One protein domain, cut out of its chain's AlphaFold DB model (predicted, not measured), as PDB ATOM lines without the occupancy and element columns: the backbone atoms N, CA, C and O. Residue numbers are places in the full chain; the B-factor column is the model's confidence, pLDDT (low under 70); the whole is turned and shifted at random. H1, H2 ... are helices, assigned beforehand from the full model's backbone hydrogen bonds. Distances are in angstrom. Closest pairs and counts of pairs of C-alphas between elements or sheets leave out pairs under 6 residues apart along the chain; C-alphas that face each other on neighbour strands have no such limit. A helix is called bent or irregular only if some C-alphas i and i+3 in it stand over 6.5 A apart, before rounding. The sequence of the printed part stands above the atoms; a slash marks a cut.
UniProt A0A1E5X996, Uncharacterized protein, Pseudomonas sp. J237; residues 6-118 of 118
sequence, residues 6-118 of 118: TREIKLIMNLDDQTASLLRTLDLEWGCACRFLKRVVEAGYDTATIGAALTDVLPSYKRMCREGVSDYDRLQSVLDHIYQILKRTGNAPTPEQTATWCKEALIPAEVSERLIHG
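Overview. This is residues 6 to 118 of the 118 residues of an uncharacterized protein of Pseudomonas sp. J237 (UniProt A0A1E5X996). This is a rounded globule of seven helices, with H3 and H5 in its middle, running the same way at a shallow tilt. On one side of them packs the hairpin of H6 and H7, H6 on H3 and H7 on H5; on the other side lie H1, H2 and the bent H4, whose arms pack on H5. The 113 printed residues hold H1 to H7 in that order and no named strand, in the class all helix, with the packing part aligned, part crossed. The whole is compact, with a radius of gyration of the C-alphas of 12.8 A and spans of 33 by 30 by 24 A.

Arrangement. Start at H1, residues 6 to 12, which forms a hairpin with H2, residues 17 to 29, at a steep tilt of 44 degrees; their closest C-alphas are Lys 10 and Ala 20, 6.0 A apart. Go on to H3, residues 31 to 42, which touches H2 only at the corner, Asp 27 to Cys 34, C-alphas 5.8 A apart. H4, residues 47 to 67, was assigned as one helix by its hydrogen bonds but is bent, with C-alphas 56 and 59 6.5 A apart; its arms are H4a, residues 47 to 56, and H4b, residues 59 to 67. In H5, residues 71 to 88, look at Ile 82, whose C-alpha is 5.6 A from that of Ala 53, the closest pair where H5 touches H4a. H4b and H5 form a hairpin at a shallow tilt of 22 degrees, closest at the C-alphas of Tyr 61 and Arg 74, 6.3 A apart. H6, residues 95 to 105, touches H3, closest at the C-alphas of Cys 32 and Ala 105, 5.0 A apart. H7, residues 109 to 117, forms a hairpin with H6, C-alphas of Pro 95 and Ile 116 5.1 A apart, and touches H5, C-alphas of Gln 76 and Val 111 5.6 A apart. H1 and H7 are apart. Every O i to N i+4 pair is within hydrogen-bond range in H1, H2, H3, H4a, H5 and H6, against 4 of 5 in H4b and in H7.

Along the chain. Find C-alpha 6 at (127.374, 152.988, 70.962), where H1 begins. From first to last C-alpha, H2 measures 18.7 A, H3 16.6 A, H6 15.2 A and H5 26.2 A. H7 ends at C-alpha 117, (147.340, 139.932, 56.778).

Size, cuts and confidence. The C-alphas farthest apart, of Gly 44 and Glu 67, are 35.0 A from each other. The printed part has no cut and no long link. Its mean pLDDT is 89.0, and residue 118 alone is under 70.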
ATOM      1  N   THR A   6     128.498 153.541  71.736       84.56
ATOM      2  CA  THR A   6     127.374 152.988  70.962       84.56
ATOM      3  C   THR A   6     126.354 154.035  70.513       84.56
ATOM      4  O   THR A   6     125.828 153.945  69.406       84.56
ATOM      5  N   ARG A   7     126.074 155.048  71.341       84.94
ATOM      6  CA  ARG A   7     125.158 156.144  70.994       84.94
ATOM      7  C   ARG A   7     125.799 157.120  70.013       84.94
ATOM      8  O   ARG A   7     125.100 157.597  69.127       84.94
ATOM      9  N   GLU A   8     127.097 157.391  70.146       86.44
ATOM     10  CA  GLU A   8     127.849 158.172  69.153       86.44
ATOM     11  C   GLU A   8     127.837 157.465  67.792       86.44
ATOM     12  O   GLU A   8     127.411 158.055  66.804       86.44
ATOM     13  N   ILE A   9     128.193 156.175  67.756       87.25
ATOM     14  CA  ILE A   9     128.202 155.366  66.528       87.25
ATOM     15  C   ILE A   9     126.814 155.323  65.885       87.25
ATOM     16  O   ILE A   9     126.697 155.557  64.684       87.25
ATOM     17  N   LYS A  10     125.752 155.093  66.674       88.75
ATOM     18  CA  LYS A  10     124.368 155.110  66.174       88.75
ATOM     19  C   LYS A  10     124.051 156.409  65.438       88.75
ATOM     20  O   LYS A  10     123.475 156.363  64.358       88.75
ATOM     21  N   LEU A  11     124.390 157.551  66.037       87.25
ATOM     22  CA  LEU A  11     124.091 158.861  65.464       87.25
ATOM     23  C   LEU A  11     124.907 159.119  64.197       87.25
ATOM     24  O   LEU A  11     124.354 159.585  63.208       87.25
ATOM     25  N   ILE A  12     126.200 158.792  64.216       88.31
ATOM     26  CA  ILE A  12     127.105 159.070  63.095       88.31
ATOM     27  C   ILE A  12     126.804 158.174  61.882       88.31
ATOM     28  O   ILE A  12     126.892 158.625  60.743       88.31
ATOM     29  N   MET A  13     126.428 156.916  62.117       88.56
ATOM     30  CA  MET A  13     126.120 155.944  61.059       88.56
ATOM     31  C   MET A  13     124.620 155.838  60.744       88.56
ATOM     32  O   MET A  13     124.231 155.014  59.923       88.56
ATOM     33  N   ASN A  14     123.773 156.642  61.399       88.50
ATOM     34  CA  ASN A  14     122.314 156.614  61.263       88.50
ATOM     35  C   ASN A  14     121.707 155.198  61.401       88.50
ATOM     36  O   ASN A  14     120.874 154.781  60.598       88.50
ATOM     37  N   LEU A  15     122.153 154.442  62.412       89.94
ATOM     38  CA  LEU A  15     121.690 153.068  62.635       89.94
ATOM     39  C   LEU A  15     120.256 153.050  63.179       89.94
ATOM     40  O   LEU A  15     119.909 153.825  64.079       89.94
ATOM     41  N   ASP A  16     119.453 152.101  62.701       91.38
ATOM     42  CA  ASP A  16     118.129 151.825  63.253       91.38
ATOM     43  C   ASP A  16     118.211 151.279  64.694       91.38
ATOM     44  O   ASP A  16     119.266 150.862  65.187       91.38
ATOM     45  N   ASP A  17     117.081 151.288  65.402       89.12
ATOM     46  CA  ASP A  17     117.022 150.880  66.809       89.12
ATOM     47  C   ASP A  17     117.404 149.412  67.036       89.12
ATOM     48  O   ASP A  17     118.003 149.086  68.067       89.12
ATOM     49  N   GLN A  18     117.103 148.526  66.083       90.81
ATOM     50  CA  GLN A  18     117.447 147.114  66.188       90.81
ATOM     51  C   GLN A  18     118.957 146.923  66.032       90.81
ATOM     52  O   GLN A  18     119.577 146.280  66.885       90.81
ATOM     53  N   THR A  19     119.566 147.521  65.008       91.19
ATOM     54  CA  THR A  19     121.021 147.479  64.804       91.19
ATOM     55  C   THR A  19     121.757 148.107  65.989       91.19
ATOM     56  O   THR A  19     122.709 147.524  66.508       91.19
ATOM     57  N   ALA A  20     121.275 149.240  66.510       90.12
ATOM     58  CA  ALA A  20     121.852 149.884  67.689       90.12
ATOM     59  C   ALA A  20     121.754 149.021  68.961       90.12
ATOM     60  O   ALA A  20     122.667 149.029  69.790       90.12
ATOM     61  N   SER A  21     120.667 148.259  69.125       90.75
ATOM     62  CA  SER A  21     120.517 147.310  70.233       90.75
ATOM     63  C   SER A  21     121.552 146.184  70.152       90.75
ATOM     64  O   SER A  21     122.200 145.878  71.152       90.75
ATOM     65  N   LEU A  22     121.770 145.624  68.958       91.62
ATOM     66  CA  LEU A  22     122.778 144.584  68.738       91.62
ATOM     67  C   LEU A  22     124.203 145.116  68.909       91.62
ATOM     68  O   LEU A  22     125.033 144.455  69.529       91.62
ATOM     69  N   LEU A  23     124.468 146.332  68.429       91.25
ATOM     70  CA  LEU A  23     125.743 147.013  68.635       91.25
ATOM     71  C   LEU A  23     126.023 147.213  70.129       91.25
ATOM     72  O   LEU A  23     127.156 147.060  70.567       91.25
ATOM     73  N   ARG A  24     124.995 147.508  70.935       89.88
ATOM     74  CA  ARG A  24     125.137 147.591  72.392       89.88
ATOM     75  C   ARG A  24     125.482 146.244  73.020       89.88
ATOM     76  O   ARG A  24     126.279 146.214  73.950       89.88
ATOM     77  N   THR A  25     124.907 145.142  72.540       89.62
ATOM     78  CA  THR A  25     125.306 143.797  72.988       89.62
ATOM     79  C   THR A  25     126.770 143.525  72.652       89.62
ATOM     80  O   THR A  25     127.509 143.073  73.521       89.62
ATOM     81  N   LEU A  26     127.198 143.865  71.433       89.06
ATOM     82  CA  LEU A  26     128.598 143.755  71.029       89.06
ATOM     83  C   LEU A  26     129.509 144.611  71.917       89.06
ATOM     84  O   LEU A  26     130.532 144.114  72.345       89.06
ATOM     85  N   ASP A  27     129.146 145.854  72.238       89.00
ATOM     86  CA  ASP A  27     129.947 146.749  73.094       89.00
ATOM     87  C   ASP A  27     130.115 146.218  74.526       89.00
ATOM     88  O   ASP A  27     131.176 146.360  75.131       89.00
ATOM     89  N   LEU A  28     129.072 145.583  75.071       86.38
ATOM     90  CA  LEU A  28     129.110 145.001  76.415       86.38
ATOM     91  C   LEU A  28     130.038 143.783  76.503       86.38
ATOM     92  O   LEU A  28     130.694 143.608  77.526       86.38
ATOM     93  N   GLU A  29     130.091 142.957  75.456       86.19
ATOM     94  CA  GLU A  29     131.004 141.806  75.383       86.19
ATOM     95  C   GLU A  29     132.406 142.215  74.898       86.19
ATOM     96  O   GLU A  29     133.418 141.746  75.410       86.19
ATOM     97  N   TRP A  30     132.466 143.144  73.945       86.62
ATOM     98  CA  TRP A  30     133.637 143.517  73.158       86.62
ATOM     99  C   TRP A  30     133.741 145.032  72.995       86.62
ATOM    100  O   TRP A  30     133.723 145.568  71.885       86.62
ATOM    101  N   GLY A  31     133.949 145.754  74.096       86.62
ATOM    102  CA  GLY A  31     134.159 147.208  74.048       86.62
ATOM    103  C   GLY A  31     135.379 147.636  73.211       86.62
ATOM    104  O   GLY A  31     135.538 148.809  72.874       86.62
ATOM    105  N   CYS A  32     136.277 146.707  72.865       90.19
ATOM    106  CA  CYS A  32     137.341 146.934  71.886       90.19
ATOM    107  C   CYS A  32     136.791 147.104  70.453       90.19
ATOM    108  O   CYS A  32     137.261 147.979  69.730       90.19
ATOM    109  N   ALA A  33     135.738 146.376  70.063       89.69
ATOM    110  CA  ALA A  33     135.120 146.491  68.742       89.69
ATOM    111  C   ALA A  33     134.529 147.889  68.515       89.69
ATOM    112  O   ALA A  33     134.809 148.533  67.507       89.69
ATOM    113  N   CYS A  34     133.775 148.419  69.482       90.06
ATOM    114  CA  CYS A  34     133.220 149.770  69.373       90.06
ATOM    115  C   CYS A  34     134.299 150.862  69.407       90.06
ATOM    116  O   CYS A  34     134.166 151.865  68.706       90.06
ATOM    117  N   ARG A  35     135.396 150.667  70.150       90.62
ATOM    118  CA  ARG A  35     136.559 151.570  70.090       90.62
ATOM    119  C   ARG A  35     137.220 151.560  68.715       90.62
ATOM    120  O   ARG A  35     137.529 152.630  68.198       90.62
ATOM    121  N   PHE A  36     137.374 150.387  68.105       90.25
ATOM    122  CA  PHE A  36     137.889 150.264  66.743       90.25
ATOM    123  C   PHE A  36     136.977 150.981  65.740       90.25
ATOM    124  O   PHE A  36     137.443 151.826  64.984       90.25
ATOM    125  N   LEU A  37     135.663 150.739  65.796       90.00
ATOM    126  CA  LEU A  37     134.689 151.409  64.925       90.00
ATOM    127  C   LEU A  37     134.721 152.929  65.076       90.00
ATOM    128  O   LEU A  37     134.669 153.644  64.079       90.00
ATOM    129  N   LYS A  38     134.860 153.429  66.307       89.38
ATOM    130  CA  LYS A  38     135.021 154.862  66.554       89.38
ATOM    131  C   LYS A  38     136.262 155.420  65.854       89.38
ATOM    132  O   LYS A  38     136.155 156.468  65.228       89.38
ATOM    133  N   ARG A  39     137.399 154.714  65.877       88.88
ATOM    134  CA  ARG A  39     138.611 155.135  65.151       88.88
ATOM    135  C   ARG A  39     138.423 155.170  63.644       88.88
ATOM    136  O   ARG A  39     138.832 156.138  63.013       88.88
ATOM    137  N   VAL A  40     137.770 154.155  63.085       86.75
ATOM    138  CA  VAL A  40     137.462 154.106  61.650       86.75
ATOM    139  C   VAL A  40     136.606 155.314  61.247       86.75
ATOM    140  O   VAL A  40     136.893 155.981  60.258       86.75
ATOM    141  N   VAL A  41     135.595 155.656  62.049       85.81
ATOM    142  CA  VAL A  41     134.748 156.837  61.818       85.81
ATOM    143  C   VAL A  41     135.528 158.146  61.966       85.81
ATOM    144  O   VAL A  41     135.418 159.023  61.112       85.81
ATOM    145  N   GLU A  42     136.329 158.287  63.023       87.25
ATOM    146  CA  GLU A  42     137.167 159.472  63.266       87.25
ATOM    147  C   GLU A  42     138.189 159.703  62.145       87.25
ATOM    148  O   GLU A  42     138.537 160.845  61.854       87.25
ATOM    149  N   ALA A  43     138.639 158.634  61.484       86.50
ATOM    150  CA  ALA A  43     139.541 158.700  60.341       86.50
ATOM    151  C   ALA A  43     138.849 159.108  59.021       86.50
ATOM    152  O   ALA A  43     139.525 159.224  58.000       86.50
ATOM    153  N   GLY A  44     137.533 159.349  59.030       85.06
ATOM    154  CA  GLY A  44     136.783 159.881  57.887       85.06
ATOM    155  C   GLY A  44     136.285 158.833  56.891       85.06
ATOM    156  O   GLY A  44     135.975 159.180  55.753       85.06
ATOM    157  N   TYR A  45     136.211 157.563  57.293       86.94
ATOM    158  CA  TYR A  45     135.690 156.491  56.443       86.94
ATOM    159  C   TYR A  45     134.178 156.619  56.264       86.94
ATOM    160  O   TYR A  45     133.482 157.141  57.136       86.94
ATOM    161  N   ASP A  46     133.669 156.110  55.140       87.00
ATOM    162  CA  ASP A  46     132.253 156.220  54.801       87.00
ATOM    163  C   ASP A  46     131.358 155.513  55.831       87.00
ATOM    164  O   ASP A  46     131.262 154.282  55.900       87.00
ATOM    165  N   THR A  47     130.676 156.326  56.631       88.44
ATOM    166  CA  THR A  47     129.833 155.883  57.739       88.44
ATOM    167  C   THR A  47     128.584 155.162  57.249       88.44
ATOM    168  O   THR A  47     128.085 154.293  57.964       88.44
ATOM    169  N   ALA A  48     128.109 155.454  56.031       88.62
ATOM    170  CA  ALA A  48     126.972 154.763  55.430       88.62
ATOM    171  C   ALA A  48     127.338 153.316  55.074       88.62
ATOM    172  O   ALA A  48     126.614 152.385  55.433       88.62
ATOM    173  N   THR A  49     128.498 153.115  54.440       89.75
ATOM    174  CA  THR A  49     129.038 151.783  54.137       89.75
ATOM    175  C   THR A  49     129.260 150.957  55.408       89.75
ATOM    176  O   THR A  49     128.852 149.797  55.472       89.75
ATOM    177  N   ILE A  50     129.867 151.547  56.444       89.75
ATOM    178  CA  ILE A  50     130.109 150.844  57.716       89.75
ATOM    179  C   ILE A  50     128.788 150.534  58.424       89.75
ATOM    180  O   ILE A  50     128.619 149.439  58.954       89.75
ATOM    181  N   GLY A  51     127.837 151.471  58.408       90.69
ATOM    182  CA  GLY A  51     126.515 151.265  58.987       90.69
ATOM    183  C   GLY A  51     125.773 150.102  58.332       90.69
ATOM    184  O   GLY A  51     125.277 149.226  59.036       90.69
ATOM    185  N   ALA A  52     125.790 150.025  56.999       90.38
ATOM    186  CA  ALA A  52     125.213 148.904  56.260       90.38
ATOM    187  C   ALA A  52     125.901 147.567  56.594       90.38
ATOM    188  O   ALA A  52     125.218 146.568  56.822       90.38
ATOM    189  N   ALA A  53     127.235 147.555  56.692       92.19
ATOM    190  CA  ALA A  53     127.993 146.367  57.093       92.19
ATOM    191  C   ALA A  53     127.626 145.899  58.514       92.19
ATOM    192  O   ALA A  53     127.486 144.702  58.765       92.19
ATOM    193  N   LEU A  54     127.425 146.834  59.449       92.62
ATOM    194  CA  LEU A  54     126.973 146.524  60.806       92.62
ATOM    195  C   LEU A  54     125.563 145.932  60.816       92.62
ATOM    196  O   LEU A  54     125.326 144.944  61.514       92.62
ATOM    197  N   THR A  55     124.639 146.501  60.041       93.00
ATOM    198  CA  THR A  55     123.275 145.972  59.903       93.00
ATOM    199  C   THR A  55     123.268 144.535  59.368       93.00
ATOM    200  O   THR A  55     122.432 143.744  59.801       93.00
ATOM    201  N   ASP A  56     124.216 144.167  58.502       92.56
ATOM    202  CA  ASP A  56     124.330 142.809  57.952       92.56
ATOM    203  C   ASP A  56     124.983 141.812  58.932       92.56
ATOM    204  O   ASP A  56     124.482 140.704  59.159       92.56
ATOM    205  N   VAL A  57     126.084 142.202  59.586       94.50
ATOM    206  CA  VAL A  57     126.878 141.266  60.401       94.50
ATOM    207  C   VAL A  57     126.351 141.074  61.825       94.50
ATOM    208  O   VAL A  57     126.466 139.980  62.387       94.50
ATOM    209  N   LEU A  58     125.739 142.094  62.435       93.56
ATOM    210  CA  LEU A  58     125.280 142.026  63.830       93.56
ATOM    211  C   LEU A  58     124.170 140.978  64.081       93.56
ATOM    212  O   LEU A  58     124.189 140.328  65.135       93.56
ATOM    213  N   PRO A  59     123.218 140.734  63.159       93.31
ATOM    214  CA  PRO A  59     122.302 139.598  63.264       93.31
ATOM    215  C   PRO A  59     123.027 138.245  63.290       93.31
ATOM    216  O   PRO A  59     122.659 137.364  64.074       93.31
ATOM    217  N   SER A  60     124.072 138.089  62.473       92.81
ATOM    218  CA  SER A  60     124.903 136.880  62.441       92.81
ATOM    219  C   SER A  60     125.710 136.724  63.728       92.81
ATOM    220  O   SER A  60     125.737 135.632  64.290       92.81
ATOM    221  N   TYR A  61     126.252 137.815  64.277       92.62
ATOM    222  CA  TYR A  61     126.873 137.829  65.606       92.62
ATOM    223  C   TYR A  61     125.932 137.279  66.684       92.62
ATOM    224  O   TYR A  61     126.282 136.340  67.397       92.62
ATOM    225  N   LYS A  62     124.690 137.774  66.742       91.81
ATOM    226  CA  LYS A  62     123.684 137.278  67.694       91.81
ATOM    227  C   LYS A  62     123.373 135.790  67.511       91.81
ATOM    228  O   LYS A  62     123.067 135.113  68.493       91.81
ATOM    229  N   ARG A  63     123.412 135.278  66.276       93.44
ATOM    230  CA  ARG A  63     123.257 133.843  66.001       93.44
ATOM    231  C   ARG A  63     124.443 133.055  66.559       93.44
ATOM    232  O   ARG A  63     124.217 132.123  67.323       93.44
ATOM    233  N   MET A  64     125.671 133.496  66.290       92.06
ATOM    234  CA  MET A  64     126.889 132.859  66.797       92.06
ATOM    235  C   MET A  64     126.947 132.820  68.332       92.06
ATOM    236  O   MET A  64     127.376 131.818  68.900       92.06
ATOM    237  N   CYS A  65     126.441 133.855  69.022       89.81
ATOM    238  CA  CYS A  65     126.290 133.832  70.484       89.81
ATOM    239  C   CYS A  65     125.408 132.665  70.964       89.81
ATOM    240  O   CYS A  65     125.668 132.085  72.012       89.81
ATOM    241  N   ARG A  66     124.347 132.322  70.218       91.81
ATOM    242  CA  ARG A  66     123.425 131.223  70.564       91.81
ATOM    243  C   ARG A  66     124.001 129.852  70.235       91.81
ATOM    244  O   ARG A  66     123.655 128.881  70.895       91.81
ATOM    245  N   GLU A  67     124.843 129.787  69.213       93.12
ATOM    246  CA  GLU A  67     125.505 128.565  68.751       93.12
ATOM    247  C   GLU A  67     126.739 128.205  69.593       93.12
ATOM    248  O   GLU A  67     127.302 127.130  69.418       93.12
ATOM    249  N   GLY A  68     127.149 129.073  70.526       90.69
ATOM    250  CA  GLY A  68     128.313 128.832  71.382       90.69
ATOM    251  C   GLY A  68     129.641 128.932  70.632       90.69
ATOM    252  O   GLY A  68     130.613 128.286  71.017       90.69
ATOM    253  N   VAL A  69     129.683 129.720  69.552       91.75
ATOM    254  CA  VAL A  69     130.917 130.000  68.807       91.75
ATOM    255  C   VAL A  69     131.908 130.725  69.713       91.75
ATOM    256  O   VAL A  69     131.514 131.559  70.535       91.75
ATOM    257  N   SER A  70     133.196 130.418  69.544       90.56
ATOM    258  CA  SER A  70     134.248 130.998  70.369       90.56
ATOM    259  C   SER A  70     134.240 132.528  70.307       90.56
ATOM    260  O   SER A  70     133.980 133.151  69.278       90.56
ATOM    261  N   ASP A  71     134.538 133.129  71.445       86.81
ATOM    262  CA  ASP A  71     134.630 134.565  71.668       86.81
ATOM    263  C   ASP A  71     135.472 135.294  70.606       86.81
ATOM    264  O   ASP A  71     135.020 136.271  70.003       86.81
ATOM    265  N   TYR A  72     136.659 134.760  70.308       88.31
ATOM    266  CA  TYR A  72     137.567 135.319  69.308       88.31
ATOM    267  C   TYR A  72     137.024 135.198  67.883       88.31
ATOM    268  O   TYR A  72     137.109 136.163  67.125       88.31
ATOM    269  N   ASP A  73     136.414 134.063  67.526       89.50
ATOM    270  CA  ASP A  73     135.838 133.863  66.190       89.50
ATOM    271  C   ASP A  73     134.638 134.791  65.951       89.50
ATOM    272  O   ASP A  73     134.464 135.323  64.848       89.50
ATOM    273  N   ARG A  74     133.830 135.041  66.992       92.25
ATOM    274  CA  ARG A  74     132.704 135.987  66.939       92.25
ATOM    275  C   ARG A  74     133.187 137.411  66.690       92.25
ATOM    276  O   ARG A  74     132.673 138.073  65.787       92.25
ATOM    277  N   LEU A  75     134.174 137.873  67.462       92.31
ATOM    278  CA  LEU A  75     134.765 139.203  67.298       92.31
ATOM    279  C   LEU A  75     135.408 139.355  65.916       92.31
ATOM    280  O   LEU A  75     135.164 140.342  65.220       92.31
ATOM    281  N   GLN A  76     136.200 138.367  65.510       92.06
ATOM    282  CA  GLN A  76     136.871 138.372  64.220       92.06
ATOM    283  C   GLN A  76     135.875 138.431  63.068       92.06
ATOM    284  O   GLN A  76     136.060 139.238  62.168       92.06
ATOM    285  N   SER A  77     134.807 137.634  63.105       92.38
ATOM    286  CA  SER A  77     133.792 137.626  62.044       92.38
ATOM    287  C   SER A  77     133.150 139.002  61.848       92.38
ATOM    288  O   SER A  77     132.902 139.413  60.716       92.38
ATOM    289  N   VAL A  78     132.908 139.737  62.940       93.19
ATOM    290  CA  VAL A  78     132.368 141.102  62.871       93.19
ATOM    291  C   VAL A  78     133.377 142.065  62.249       93.19
ATOM    292  O   VAL A  78     133.028 142.796  61.322       93.19
ATOM    293  N   LEU A  79     134.619 142.073  62.738       92.31
ATOM    294  CA  LEU A  79     135.637 143.013  62.265       92.31
ATOM    295  C   LEU A  79     136.076 142.722  60.824       92.31
ATOM    296  O   LEU A  79     136.198 143.659  60.038       92.31
ATOM    297  N   ASP A  80     136.251 141.450  60.463       91.56
ATOM    298  CA  ASP A  80     136.612 141.039  59.104       91.56
ATOM    299  C   ASP A  80     135.510 141.417  58.116       91.56
ATOM    300  O   ASP A  80     135.796 142.044  57.104       91.56
ATOM    301  N   HIS A  81     134.233 141.171  58.435       92.75
ATOM    302  CA  HIS A  81     133.138 141.568  57.547       92.75
ATOM    303  C   HIS A  81     133.162 143.074  57.235       92.75
ATOM    304  O   HIS A  81     133.073 143.477  56.074       92.75
ATOM    305  N   ILE A  82     133.344 143.913  58.257       90.12
ATOM    306  CA  ILE A  82     133.430 145.370  58.088       90.12
ATOM    307  C   ILE A  82     134.652 145.735  57.240       90.12
ATOM    308  O   ILE A  82     134.548 146.538  56.313       90.12
ATOM    309  N   TYR A  83     135.796 145.108  57.510       88.19
ATOM    310  CA  TYR A  83     137.036 145.351  56.782       88.19
ATOM    311  C   TYR A  83     136.948 144.931  55.305       88.19
ATOM    312  O   TYR A  83     137.373 145.675  54.420       88.19
ATOM    313  N   GLN A  84     136.330 143.786  55.001       88.94
ATOM    314  CA  GLN A  84     136.096 143.322  53.632       88.94
ATOM    315  C   GLN A  84     135.181 144.270  52.857       88.94
ATOM    316  O   GLN A  84     135.433 144.546  51.682       88.94
ATOM    317  N   ILE A  85     134.129 144.792  53.495       90.25
ATOM    318  CA  ILE A  85     133.244 145.780  52.871       90.25
ATOM    319  C   ILE A  85     134.015 147.070  52.562       90.25
ATOM    320  O   ILE A  85     133.959 147.550  51.431       90.25
ATOM    321  N   LEU A  86     134.800 147.576  53.516       85.94
ATOM    322  CA  LEU A  86     135.672 148.737  53.321       85.94
ATOM    323  C   LEU A  86     136.687 148.524  52.183       85.94
ATOM    324  O   LEU A  86     136.895 149.404  51.347       85.94
ATOM    325  N   LYS A  87     137.270 147.324  52.079       86.50
ATOM    326  CA  LYS A  87     138.188 146.952  50.993       86.50
ATOM    327  C   LYS A  87     137.508 146.930  49.631       86.50
ATOM    328  O   LYS A  87     138.072 147.429  48.660       86.50
ATOM    329  N   ARG A  88     136.288 146.393  49.552       87.00
ATOM    330  CA  ARG A  88     135.498 146.350  48.310       87.00
ATOM    331  C   ARG A  88     135.086 147.734  47.824       87.00
ATOM    332  O   ARG A  88     135.013 147.940  46.619       87.00
ATOM    333  N   THR A  89     134.841 148.672  48.735       84.00
ATOM    334  CA  THR A  89     134.478 150.055  48.391       84.00
ATOM    335  C   THR A  89     135.689 150.952  48.119       84.00
ATOM    336  O   THR A  89     135.514 152.136  47.850       84.00
ATOM    337  N   GLY A  90     136.913 150.407  48.154       80.06
ATOM    338  CA  GLY A  90     138.147 151.167  47.935       80.06
ATOM    339  C   GLY A  90     138.545 152.062  49.112       80.06
ATOM    340  O   GLY A  90     139.503 152.818  49.004       80.06
ATOM    341  N   ASN A  91     137.843 151.944  50.239       79.44
ATOM    342  CA  ASN A  91     138.073 152.687  51.471       79.44
ATOM    343  C   ASN A  91     138.619 151.744  52.550       79.44
ATOM    344  O   ASN A  91     138.112 151.744  53.665       79.44
ATOM    345  N   ALA A  92     139.592 150.883  52.233       79.69
ATOM    346  CA  ALA A  92     140.218 150.024  53.240       79.69
ATOM    347  C   ALA A  92     141.357 150.753  53.967       79.69
ATOM    348  O   ALA A  92     142.172 151.405  53.309       79.69
ATOM    349  N   PRO A  93     141.474 150.582  55.293       84.94
ATOM    350  CA  PRO A  93     142.639 151.034  56.041       84.94
ATOM    351  C   PRO A  93     143.906 150.329  55.582       84.94
ATOM    352  O   PRO A  93     143.884 149.136  55.282       84.94
ATOM    353  N   THR A  94     145.037 151.034  55.576       88.88
ATOM    354  CA  THR A  94     146.324 150.381  55.303       88.88
ATOM    355  C   THR A  94     146.667 149.381  56.417       88.88
ATOM    356  O   THR A  94     146.167 149.512  57.541       88.88
ATOM    357  N   PRO A  95     147.544 148.393  56.166       88.31
ATOM    358  CA  PRO A  95     148.005 147.471  57.206       88.31
ATOM    359  C   PRO A  95     148.578 148.195  58.439       88.31
ATOM    360  O   PRO A  95     148.316 147.814  59.575       88.31
ATOM    361  N   GLU A  96     149.290 149.302  58.220       89.12
ATOM    362  CA  GLU A  96     149.886 150.139  59.270       89.12
ATOM    363  C   GLU A  96     148.823 150.864  60.112       89.12
ATOM    364  O   GLU A  96     148.901 150.893  61.345       89.12
ATOM    365  N   GLN A  97     147.797 151.420  59.456       89.19
ATOM    366  CA  GLN A  97     146.648 152.032  60.130       89.19
ATOM    367  C   GLN A  97     145.866 150.989  60.927       89.19
ATOM    368  O   GLN A  97     145.554 151.214  62.095       89.19
ATOM    369  N   THR A  98     145.625 149.827  60.321       89.25
ATOM    370  CA  THR A  98     144.927 148.696  60.945       89.25
ATOM    371  C   THR A  98     145.654 148.255  62.214       89.25
ATOM    372  O   THR A  98     145.043 148.209  63.279       89.25
ATOM    373  N   ALA A  99     146.973 148.040  62.148       90.50
ATOM    374  CA  ALA A  99     147.790 147.681  63.307       90.50
ATOM    375  C   ALA A  99     147.728 148.738  64.422       90.50
ATOM    376  O   ALA A  99     147.587 148.405  65.601       90.50
ATOM    377  N   THR A 100     147.790 150.019  64.050       91.75
ATOM    378  CA  THR A 100     147.704 151.133  65.002       91.75
ATOM    379  C   THR A 100     146.353 151.150  65.712       91.75
ATOM    380  O   THR A 100     146.299 151.192  66.940       91.75
ATOM    381  N   TRP A 101     145.250 151.051  64.971       91.12
ATOM    382  CA  TRP A 101     143.910 151.097  65.557       91.12
ATOM    383  C   TRP A 101     143.579 149.855  66.371       91.12
ATOM    384  O   TRP A 101     142.960 149.981  67.425       91.12
ATOM    385  N   CYS A 102     144.026 148.675  65.943       91.19
ATOM    386  CA  CYS A 102     143.919 147.453  66.732       91.19
ATOM    387  C   CYS A 102     144.611 147.609  68.093       91.19
ATOM    388  O   CYS A 102     144.019 147.290  69.127       91.19
ATOM    389  N   LYS A 103     145.821 148.185  68.109       90.31
ATOM    390  CA  LYS A 103     146.565 148.463  69.343       90.31
ATOM    391  C   LYS A 103     145.840 149.465  70.243       90.31
ATOM    392  O   LYS A 103     145.727 149.234  71.443       90.31
ATOM    393  N   GLU A 104     145.333 150.562  69.688       89.19
ATOM    394  CA  GLU A 104     144.623 151.588  70.462       89.19
ATOM    395  C   GLU A 104     143.275 151.104  71.012       89.19
ATOM    396  O   GLU A 104     142.893 151.434  72.138       89.19
ATOM    397  N   ALA A 105     142.553 150.302  70.234       89.50
ATOM    398  CA  ALA A 105     141.267 149.742  70.626       89.50
ATOM    399  C   ALA A 105     141.395 148.536  71.575       89.50
ATOM    400  O   ALA A 105     140.385 148.116  72.142       89.50
ATOM    401  N   LEU A 106     142.617 148.033  71.803       90.75
ATOM    402  CA  LEU A 106     142.914 146.812  72.562       90.75
ATOM    403  C   LEU A 106     142.260 145.565  71.939       90.75
ATOM    404  O   LEU A 106     141.660 144.751  72.642       90.75
ATOM    405  N   ILE A 107     142.330 145.439  70.611       90.69
ATOM    406  CA  ILE A 107     141.925 144.214  69.910       90.69
ATOM    407  C   ILE A 107     142.943 143.102  70.240       90.69
ATOM    408  O   ILE A 107     144.145 143.378  70.245       90.69
ATOM    409  N   PRO A 108     142.504 141.856  70.507       90.56
ATOM    410  CA  PRO A 108     143.411 140.726  70.710       90.56
ATOM    411  C   PRO A 108     144.386 140.528  69.542       90.56
ATOM    412  O   PRO A 108     144.048 140.816  68.388       90.56
ATOM    413  N   ALA A 109     145.591 140.036  69.832       88.06
ATOM    414  CA  ALA A 109     146.646 139.884  68.830       88.06
ATOM    415  C   ALA A 109     146.221 138.931  67.705       88.06
ATOM    416  O   ALA A 109     146.389 139.262  66.536       88.06
ATOM    417  N   GLU A 110     145.558 137.828  68.052       87.19
ATOM    418  CA  GLU A 110     145.082 136.804  67.119       87.19
ATOM    419  C   GLU A 110     144.104 137.371  66.082       87.19
ATOM    420  O   GLU A 110     144.141 137.015  64.904       87.19
ATOM    421  N   VAL A 111     143.237 138.290  66.515       89.00
ATOM    422  CA  VAL A 111     142.278 138.967  65.633       89.00
ATOM    423  C   VAL A 111     142.981 140.059  64.826       89.00
ATOM    424  O   VAL A 111     142.716 140.220  63.638       89.00
ATOM    425  N   SER A 112     143.905 140.789  65.451       88.31
ATOM    426  CA  SER A 112     144.651 141.877  64.813       88.31
ATOM    427  C   SER A 112     145.532 141.380  63.667       88.31
ATOM    428  O   SER A 112     145.505 141.962  62.588       88.31
ATOM    429  N   GLU A 113     146.276 140.288  63.866       87.81
ATOM    430  CA  GLU A 113     147.130 139.694  62.830       87.81
ATOM    431  C   GLU A 113     146.315 139.265  61.610       87.81
ATOM    432  O   GLU A 113     146.697 139.561  60.478       87.81
ATOM    433  N   ARG A 114     145.149 138.648  61.831       87.00
ATOM    434  CA  ARG A 114     144.238 138.269  60.745       87.00
ATOM    435  C   ARG A 114     143.684 139.476  59.991       87.00
ATOM    436  O   ARG A 114     143.625 139.443  58.770       87.00
ATOM    437  N   LEU A 115     143.337 140.567  60.675       85.94
ATOM    438  CA  LEU A 115     142.872 141.792  60.007       85.94
ATOM    439  C   LEU A 115     143.966 142.460  59.159       85.94
ATOM    440  O   LEU A 115     143.667 143.046  58.123       85.94
ATOM    441  N   ILE A 116     145.228 142.383  59.593       86.69
ATOM    442  CA  ILE A 116     146.374 142.985  58.894       86.69
ATOM    443  C   ILE A 116     146.771 142.159  57.663       86.69
ATOM    444  O   ILE A 116     147.097 142.729  56.620       86.69
ATOM    445  N   HIS A 117     146.783 140.830  57.791       82.62
ATOM    446  CA  HIS A 117     147.340 139.932  56.778       82.62
ATOM    447  C   HIS A 117     146.298 139.278  55.862       82.62
ATOM    448  O   HIS A 117     146.671 138.865  54.762       82.62
ATOM    449  N   GLY A 118     145.019 139.266  56.255       63.50
ATOM    450  CA  GLY A 118     143.933 138.614  55.517       63.50
ATOM    451  C   GLY A 118     144.105 137.106  55.449       63.50
ATOM    452  O   GLY A 118     143.938 136.578  54.326       63.50
TER     453      GLY A 118